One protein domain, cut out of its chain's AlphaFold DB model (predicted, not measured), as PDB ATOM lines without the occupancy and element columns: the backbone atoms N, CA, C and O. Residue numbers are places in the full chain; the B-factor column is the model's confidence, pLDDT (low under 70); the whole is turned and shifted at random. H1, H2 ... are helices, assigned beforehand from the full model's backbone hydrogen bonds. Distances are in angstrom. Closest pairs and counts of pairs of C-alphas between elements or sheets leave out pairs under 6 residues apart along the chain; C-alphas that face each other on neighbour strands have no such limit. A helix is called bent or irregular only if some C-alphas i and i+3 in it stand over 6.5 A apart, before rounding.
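What this domain is: This is residues 184 to 247 of the 259 residues of a protein of Candidatus Helarchaeota archaeon (UniProt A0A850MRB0). The printed part is a loose, two-ended loop of chain: at one end the winding stretch of residues 184 to 200 lies near the short helix H4, at the other end stand H2 and the longest helix, H3, and H1 lies between the two ends. After H3 the chain folds back past H1, with a short antiparallel pairing of residues 209 to 210 with 239 to 240. It has 64 residues with four named helices, in the order H1, H2, H3, H4, and no named strand; the class is all helix, though only 29 residues are in named elements, under half. It is loose, with a radius of gyration of the C-alphas of 13.6 A, and spans 34 by 23 by 18 A.

Where its parts are: Start at C-alpha 184, at (6.230, 30.764, -57.536); residues 184 to 200 hold no named element. Find C-alpha 201 at (12.614, 31.283, -45.140), where H1 begins; it runs over residues 201 to 208, 10.3 A. H2 is residues 212 to 215, 5.9 A. H3, residues 221 to 233, runs 19.1 A and is irregular: C-alphas 225 and 228 are 7.7 A apart. H4, residues 244 to 247, 5.2 A, ends at C-alpha 247, at (2.213, 22.927, -58.130).

How they stand to each other: Look from H1 outward: it touches no helix, and H2, H3 and H4 are each apart from it. H2 is apart from H3 and from H4, and H3 is apart from H4. Within the helices, O i to N i+4 pairs are within hydrogen-bond range in 3 of 4 cases in H1 and 7 of 9 in H3; H2 and H4 are too short for such a pair.

The domain as a whole: The two C-alphas farthest apart, those of Lys 196 and Thr 233, are 37.4 A apart, while C-alphas 184 and 247 are 8.8 A apart. The printed part has no cut. The links H1 to H2 and H2 to H3 are tight, and H3 to H4 is short. The mean pLDDT of the printed part is 80.9; look for values under 70 at residues 212 to 225.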
ATOM      1  N   CYS A 184       6.166  31.103 -58.958       95.62
ATOM      2  CA  CYS A 184       6.230  30.764 -57.536       95.62
ATOM      3  C   CYS A 184       6.156  31.987 -56.611       95.62
ATOM      4  O   CYS A 184       5.708  31.840 -55.474       95.62
ATOM      5  N   ILE A 185       6.574  33.160 -57.095       95.75
ATOM      6  CA  ILE A 185       6.520  34.439 -56.383       95.75
ATOM      7  C   ILE A 185       5.088  34.969 -56.432       95.75
ATOM      8  O   ILE A 185       4.481  35.206 -55.389       95.75
ATOM      9  N   GLU A 186       4.523  35.065 -57.636       96.00
ATOM     10  CA  GLU A 186       3.179  35.600 -57.890       96.00
ATOM     11  C   GLU A 186       2.083  34.799 -57.182       96.00
ATOM     12  O   GLU A 186       1.108  35.358 -56.686       96.00
ATOM     13  N   ASN A 187       2.259  33.480 -57.090       96.00
ATOM     14  CA  ASN A 187       1.285  32.581 -56.475       96.00
ATOM     15  C   ASN A 187       1.600  32.264 -55.005       96.00
ATOM     16  O   ASN A 187       1.040  31.311 -54.469       96.00
ATOM     17  N   CYS A 188       2.512  32.984 -54.343       96.25
ATOM     18  CA  CYS A 188       2.888  32.688 -52.960       96.25
ATOM     19  C   CYS A 188       1.839  33.213 -51.959       96.25
ATOM     20  O   CYS A 188       1.823  34.417 -51.689       96.25
ATOM     21  N   PRO A 189       1.024  32.351 -51.312       93.94
ATOM     22  CA  PRO A 189       0.038  32.821 -50.334       93.94
ATOM     23  C   PRO A 189       0.699  33.442 -49.094       93.94
ATOM     24  O   PRO A 189       0.170  34.379 -48.507       93.94
ATOM     25  N   ALA A 190       1.894  32.962 -48.738       91.56
ATOM     26  CA  ALA A 190       2.662  33.422 -47.584       91.56
ATOM     27  C   ALA A 190       3.338  34.788 -47.796       91.56
ATOM     28  O   ALA A 190       3.870  35.363 -46.845       91.56
ATOM     29  N   LYS A 191       3.379  35.286 -49.046       93.19
ATOM     30  CA  LYS A 191       4.184  36.449 -49.461       93.19
ATOM     31  C   LYS A 191       5.641  36.333 -48.990       93.19
ATOM     32  O   LYS A 191       6.244  37.285 -48.508       93.19
ATOM     33  N   ALA A 192       6.209  35.135 -49.129       94.44
ATOM     34  CA  ALA A 192       7.526  34.770 -48.611       94.44
ATOM     35  C   ALA A 192       8.691  35.264 -49.488       94.44
ATOM     36  O   ALA A 192       9.708  34.586 -49.601       94.44
ATOM     37  N   PHE A 193       8.555  36.418 -50.133       94.88
ATOM     38  CA  PHE A 193       9.576  37.008 -50.992       94.88
ATOM     39  C   PHE A 193       9.738  38.481 -50.629       94.88
ATOM     40  O   PHE A 193       8.753  39.171 -50.371       94.88
ATOM     41  N   ASN A 194      10.978  38.967 -50.578       92.81
ATOM     42  CA  ASN A 194      11.229  40.385 -50.336       92.81
ATOM     43  C   ASN A 194      10.962  41.224 -51.603       92.81
ATOM     44  O   ASN A 194      10.694  40.692 -52.679       92.81
ATOM     45  N   LYS A 195      11.087  42.555 -51.495       89.38
ATOM     46  CA  LYS A 195      10.884  43.487 -52.624       89.38
ATOM     47  C   LYS A 195      11.819  43.239 -53.822       89.38
ATOM     48  O   LYS A 195      11.520  43.702 -54.913       89.38
ATOM     49  N   LYS A 196      12.932  42.522 -53.622       89.81
ATOM     50  CA  LYS A 196      13.889  42.123 -54.667       89.81
ATOM     51  C   LYS A 196      13.593  40.727 -55.243       89.81
ATOM     52  O   LYS A 196      14.412  40.194 -55.981       89.81
ATOM     53  N   GLY A 197      12.473  40.102 -54.872       87.12
ATOM     54  CA  GLY A 197      12.100  38.757 -55.320       87.12
ATOM     55  C   GLY A 197      12.882  37.624 -54.647       87.12
ATOM     56  O   GLY A 197      12.804  36.485 -55.097       87.12
ATOM     57  N   GLN A 198      13.625  37.897 -53.569       91.69
ATOM     58  CA  GLN A 198      14.417  36.881 -52.871       91.69
ATOM     59  C   GLN A 198      13.578  36.167 -51.811       91.69
ATOM     60  O   GLN A 198      12.923  36.809 -50.981       91.69
ATOM     61  N   PHE A 199      13.644  34.836 -51.813       94.50
ATOM     62  CA  PHE A 199      12.920  33.974 -50.885       94.50
ATOM     63  C   PHE A 199      13.260  34.262 -49.414       94.50
ATOM     64  O   PHE A 199      14.420  34.406 -49.036       94.50
ATOM     65  N   GLN A 200      12.229  34.308 -48.575       92.81
ATOM     66  CA  GLN A 200      12.294  34.558 -47.139       92.81
ATOM     67  C   GLN A 200      11.846  33.302 -46.385       92.81
ATOM     68  O   GLN A 200      10.654  33.000 -46.285       92.81
ATOM     69  N   LYS A 201      12.820  32.574 -45.821       88.62
ATOM     70  CA  LYS A 201      12.614  31.283 -45.140       88.62
ATOM     71  C   LYS A 201      11.547  31.355 -44.045       88.62
ATOM     72  O   LYS A 201      10.614  30.559 -44.070       88.62
ATOM     73  N   LEU A 202      11.655  32.313 -43.122       85.44
ATOM     74  CA  LEU A 202      10.709  32.454 -42.007       85.44
ATOM     75  C   LEU A 202       9.282  32.765 -42.468       85.44
ATOM     76  O   LEU A 202       8.331  32.192 -41.942       85.44
ATOM     77  N   GLY A 203       9.140  33.619 -43.488       86.31
ATOM     78  CA  GLY A 203       7.836  33.934 -44.070       86.31
ATOM     79  C   GLY A 203       7.151  32.693 -44.640       86.31
ATOM     80  O   GLY A 203       5.961  32.499 -44.430       86.31
ATOM     81  N   CYS A 204       7.912  31.813 -45.298       90.69
ATOM     82  CA  CYS A 204       7.393  30.552 -45.827       90.69
ATOM     83  C   CYS A 204       7.070  29.537 -44.720       90.69
ATOM     84  O   CYS A 204       6.009  28.913 -44.752       90.69
ATOM     85  N   LEU A 205       7.968  29.381 -43.737       86.38
ATOM     86  CA  LEU A 205       7.853  28.378 -42.672       86.38
ATOM     87  C   LEU A 205       6.537  28.485 -41.895       86.38
ATOM     88  O   LEU A 205       5.885  27.465 -41.683       86.38
ATOM     89  N   ARG A 206       6.108  29.709 -41.566       81.38
ATOM     90  CA  ARG A 206       4.829  29.992 -40.886       81.38
ATOM     91  C   ARG A 206       3.617  29.373 -41.598       81.38
ATOM     92  O   ARG A 206       2.637  28.967 -40.968       81.38
ATOM     93  N   ASP A 207       3.661  29.327 -42.922       85.31
ATOM     94  CA  ASP A 207       2.547  28.904 -43.761       85.31
ATOM     95  C   ASP A 207       2.650  27.430 -44.181       85.31
ATOM     96  O   ASP A 207       1.628  26.751 -44.277       85.31
ATOM     97  N   VAL A 208       3.864  26.902 -44.372       85.94
ATOM     98  CA  VAL A 208       4.075  25.509 -44.805       85.94
ATOM     99  C   VAL A 208       4.114  24.500 -43.658       85.94
ATOM    100  O   VAL A 208       3.607  23.395 -43.839       85.94
ATOM    101  N   VAL A 209       4.678  24.842 -42.497       83.94
ATOM    102  CA  VAL A 209       4.794  23.924 -41.353       83.94
ATOM    103  C   VAL A 209       3.671  24.210 -40.365       83.94
ATOM    104  O   VAL A 209       3.590  25.297 -39.794       83.94
ATOM    105  N   LYS A 210       2.787  23.233 -40.155       78.62
ATOM    106  CA  LYS A 210       1.691  23.322 -39.186       78.62
ATOM    107  C   LYS A 210       1.910  22.302 -38.070       78.62
ATOM    108  O   LYS A 210       1.649  21.113 -38.244       78.62
ATOM    109  N   HIS A 211       2.386  22.783 -36.924       74.62
ATOM    110  CA  HIS A 211       2.449  22.003 -35.689       74.62
ATOM    111  C   HIS A 211       1.155  22.166 -34.888       74.62
ATOM    112  O   HIS A 211       0.588  23.260 -34.836       74.62
ATOM    113  N   GLY A 212       0.707  21.087 -34.236       61.69
ATOM    114  CA  GLY A 212      -0.497  21.091 -33.395       61.69
ATOM    115  C   GLY A 212      -0.419  22.058 -32.206       61.69
ATOM    116  O   GLY A 212      -1.446  22.528 -31.733       61.69
ATOM    117  N   LEU A 213       0.790  22.434 -31.777       59.84
ATOM    118  CA  LEU A 213       1.025  23.421 -30.716       59.84
ATOM    119  C   LEU A 213       0.515  24.820 -31.001       59.84
ATOM    120  O   LEU A 213       0.140  25.501 -30.053       59.84
ATOM    121  N   ASN A 214       0.454  25.236 -32.270       56.47
ATOM    122  CA  ASN A 214      -0.064  26.559 -32.624       56.47
ATOM    123  C   ASN A 214      -1.512  26.764 -32.130       56.47
ATOM    124  O   ASN A 214      -1.990  27.893 -32.097       56.47
ATOM    125  N   VAL A 215      -2.206  25.676 -31.767       57.09
ATOM    126  CA  VAL A 215      -3.556  25.671 -31.196       57.09
ATOM    127  C   VAL A 215      -3.555  25.865 -29.670       57.09
ATOM    128  O   VAL A 215      -4.506  26.430 -29.140       57.09
ATOM    129  N   PHE A 216      -2.513  25.420 -28.958       53.94
ATOM    130  CA  PHE A 216      -2.515  25.304 -27.490       53.94
ATOM    131  C   PHE A 216      -1.533  26.227 -26.770       53.94
ATOM    132  O   PHE A 216      -1.688  26.452 -25.571       53.94
ATOM    133  N   HIS A 217      -0.524  26.752 -27.462       56.88
ATOM    134  CA  HIS A 217       0.495  27.580 -26.835       56.88
ATOM    135  C   HIS A 217       0.856  28.751 -27.761       56.88
ATOM    136  O   HIS A 217       1.429  28.523 -28.832       56.88
ATOM    137  N   PRO A 218       0.475  29.998 -27.419       57.41
ATOM    138  CA  PRO A 218       0.873  31.152 -28.211       57.41
ATOM    139  C   PRO A 218       2.404  31.237 -28.264       57.41
ATOM    140  O   PRO A 218       3.092  30.797 -27.348       57.41
ATOM    141  N   TYR A 219       2.931  31.785 -29.360       60.00
ATOM    142  CA  TYR A 219       4.367  31.989 -29.584       60.00
ATOM    143  C   TYR A 219       4.938  32.985 -28.551       60.00
ATOM    144  O   TYR A 219       5.107  34.168 -28.840       60.00
ATOM    145  N   ASP A 220       5.191  32.526 -27.327       65.00
ATOM    146  CA  ASP A 220       5.789  33.313 -26.253       65.00
ATOM    147  C   ASP A 220       7.298  33.040 -26.112       65.00
ATOM    148  O   ASP A 220       7.892  32.215 -26.813       65.00
ATOM    149  N   LYS A 221       7.964  33.785 -25.225       61.12
ATOM    150  CA  LYS A 221       9.420  33.696 -25.058       61.12
ATOM    151  C   LYS A 221       9.867  32.332 -24.509       61.12
ATOM    152  O   LYS A 221      10.931  31.858 -24.902       61.12
ATOM    153  N   HIS A 222       9.071  31.700 -23.645       63.22
ATOM    154  CA  HIS A 222       9.385  30.390 -23.068       63.22
ATOM    155  C   HIS A 222       9.179  29.262 -24.084       63.22
ATOM    156  O   HIS A 222       9.986  28.332 -24.142       63.22
ATOM    157  N   TYR A 223       8.165  29.382 -24.936       63.19
ATOM    158  CA  TYR A 223       7.940  28.513 -26.083       63.19
ATOM    159  C   TYR A 223       9.130  28.522 -27.033       63.19
ATOM    160  O   TYR A 223       9.689  27.476 -27.353       63.19
ATOM    161  N   VAL A 224       9.559  29.721 -27.434       63.69
ATOM    162  CA  VAL A 224      10.660  29.910 -28.381       63.69
ATOM    163  C   VAL A 224      11.976  29.336 -27.848       63.69
ATOM    164  O   VAL A 224      12.745  28.770 -28.620       63.69
ATOM    165  N   GLN A 225      12.211  29.417 -26.535       66.81
ATOM    166  CA  GLN A 225      13.388  28.833 -25.879       66.81
ATOM    167  C   GLN A 225      13.393  27.297 -25.874       66.81
ATOM    168  O   GLN A 225      14.464  26.701 -25.859       66.81
ATOM    169  N   ASN A 226      12.222  26.654 -25.908       70.31
ATOM    170  CA  ASN A 226      12.088  25.193 -25.858       70.31
ATOM    171  C   ASN A 226      11.689  24.573 -27.206       70.31
ATOM    172  O   ASN A 226      11.430  23.371 -27.275       70.31
ATOM    173  N   LEU A 227      11.646  25.369 -28.282       73.69
ATOM    174  CA  LEU A 227      11.216  24.926 -29.611       73.69
ATOM    175  C   LEU A 227      11.995  23.708 -30.104       73.69
ATOM    176  O   LEU A 227      11.399  22.815 -30.699       73.69
ATOM    177  N   GLU A 228      13.298  23.654 -29.836       76.00
ATOM    178  CA  GLU A 228      14.142  22.525 -30.218       76.00
ATOM    179  C   GLU A 228      13.689  21.226 -29.542       76.00
ATOM    180  O   GLU A 228      13.323  20.269 -30.225       76.00
ATOM    181  N   LEU A 229      13.618  21.221 -28.205       78.00
ATOM    182  CA  LEU A 229      13.187  20.062 -27.421       78.00
ATOM    183  C   LEU A 229      11.783  19.610 -27.830       78.00
ATOM    184  O   LEU A 229      11.546  18.433 -28.092       78.00
ATOM    185  N   VAL A 230      10.852  20.554 -27.913       75.81
ATOM    186  CA  VAL A 230       9.448  20.285 -28.219       75.81
ATOM    187  C   VAL A 230       9.283  19.731 -29.637       75.81
ATOM    188  O   VAL A 230       8.558  18.753 -29.834       75.81
ATOM    189  N   THR A 231       9.988  20.298 -30.621       75.69
ATOM    190  CA  THR A 231       9.922  19.835 -32.015       75.69
ATOM    191  C   THR A 231      10.555  18.460 -32.181       75.69
ATOM    192  O   THR A 231       9.987  17.604 -32.854       75.69
ATOM    193  N   ASN A 232      11.687  18.214 -31.519       79.69
ATOM    194  CA  ASN A 232      12.427  16.959 -31.643       79.69
ATOM    195  C   ASN A 232      11.821  15.799 -30.831       79.69
ATOM    196  O   ASN A 232      12.230  14.659 -31.028       79.69
ATOM    197  N   THR A 233      10.849  16.057 -29.944       75.62
ATOM    198  CA  THR A 233      10.212  15.020 -29.108       75.62
ATOM    199  C   THR A 233       8.725  14.840 -29.413       75.62
ATOM    200  O   THR A 233       8.315  13.788 -29.893       75.62
ATOM    201  N   MET A 234       7.902  15.861 -29.169       73.06
ATOM    202  CA  MET A 234       6.441  15.767 -29.290       73.06
ATOM    203  C   MET A 234       5.927  16.061 -30.705       73.06
ATOM    204  O   MET A 234       4.855  15.586 -31.074       73.06
ATOM    205  N   PHE A 235       6.675  16.827 -31.508       74.44
ATOM    206  CA  PHE A 235       6.241  17.291 -32.838       74.44
ATOM    207  C   PHE A 235       7.181  16.872 -33.965       74.44
ATOM    208  O   PHE A 235       7.382  17.606 -34.936       74.44
ATOM    209  N   VAL A 236       7.693  15.648 -33.833       75.25
ATOM    210  CA  VAL A 236       8.517  14.952 -34.827       75.25
ATOM    211  C   VAL A 236       7.851  14.977 -36.208       75.25
ATOM    212  O   VAL A 236       8.505  15.259 -37.213       75.25
ATOM    213  N   GLU A 237       6.534  14.752 -36.260       81.06
ATOM    214  CA  GLU A 237       5.736  14.927 -37.474       81.06
ATOM    215  C   GLU A 237       5.008  16.291 -37.476       81.06
ATOM    216  O   GLU A 237       4.500  16.767 -36.457       81.06
ATOM    217  N   TYR A 238       4.944  16.928 -38.649       82.56
ATOM    218  CA  TYR A 238       4.240  18.191 -38.888       82.56
ATOM    219  C   TYR A 238       3.311  18.080 -40.093       82.56
ATOM    220  O   TYR A 238       3.656  17.432 -41.082       82.56
ATOM    221  N   ALA A 239       2.174  18.778 -40.055       84.12
ATOM    222  CA  ALA A 239       1.280  18.864 -41.201       84.12
ATOM    223  C   ALA A 239       1.801  19.869 -42.237       84.12
ATOM    224  O   ALA A 239       2.278  20.957 -41.903       84.12
ATOM    225  N   VAL A 240       1.667  19.513 -43.516       88.25
ATOM    226  CA  VAL A 240       2.034  20.382 -44.638       88.25
ATOM    227  C   VAL A 240       0.868  21.315 -44.952       88.25
ATOM    228  O   VAL A 240      -0.186  20.865 -45.390       88.25
ATOM    229  N   GLY A 241       1.063  22.615 -44.741       87.81
ATOM    230  CA  GLY A 241       0.043  23.646 -44.954       87.81
ATOM    231  C   GLY A 241       0.060  24.302 -46.336       87.81
ATOM    232  O   GLY A 241      -0.900  24.977 -46.697       87.81
ATOM    233  N   CYS A 242       1.133  24.134 -47.115       92.62
ATOM    234  CA  CYS A 242       1.264  24.774 -48.422       92.62
ATOM    235  C   CYS A 242       2.182  23.988 -49.365       92.62
ATOM    236  O   CYS A 242       3.258  23.531 -48.990       92.62
ATOM    237  N   THR A 243       1.777  23.886 -50.626       94.00
ATOM    238  CA  THR A 243       2.548  23.262 -51.717       94.00
ATOM    239  C   THR A 243       2.495  24.082 -53.000       94.00
ATOM    240  O   THR A 243       2.929  23.628 -54.058       94.00
ATOM    241  N   LYS A 244       1.999  25.322 -52.926       94.81
ATOM    242  CA  LYS A 244       1.627  26.099 -54.108       94.81
ATOM    243  C   LYS A 244       2.789  26.312 -55.076       94.81
ATOM    244  O   LYS A 244       2.617  26.140 -56.278       94.81
ATOM    245  N   CYS A 245       3.986  26.609 -54.564       94.88
ATOM    246  CA  CYS A 245       5.180  26.795 -55.393       94.88
ATOM    247  C   CYS A 245       5.620  25.512 -56.123       94.88
ATOM    248  O   CYS A 245       6.228  25.612 -57.186       94.88
ATOM    249  N   LEU A 246       5.299  24.326 -55.589       94.38
ATOM    250  CA  LEU A 246       5.557  23.034 -56.230       94.38
ATOM    251  C   LEU A 246       4.572  22.786 -57.375       94.38
ATOM    252  O   LEU A 246       4.975  22.321 -58.437       94.38
ATOM    253  N   GLU A 247       3.301  23.128 -57.166       93.12
ATOM    254  CA  GLU A 247       2.213  22.927 -58.130       93.12
ATOM    255  C   GLU A 247       2.316  23.850 -59.347       93.12
ATOM    256  O   GLU A 247       2.047  23.436 -60.478       93.12
TER     257      GLU A 247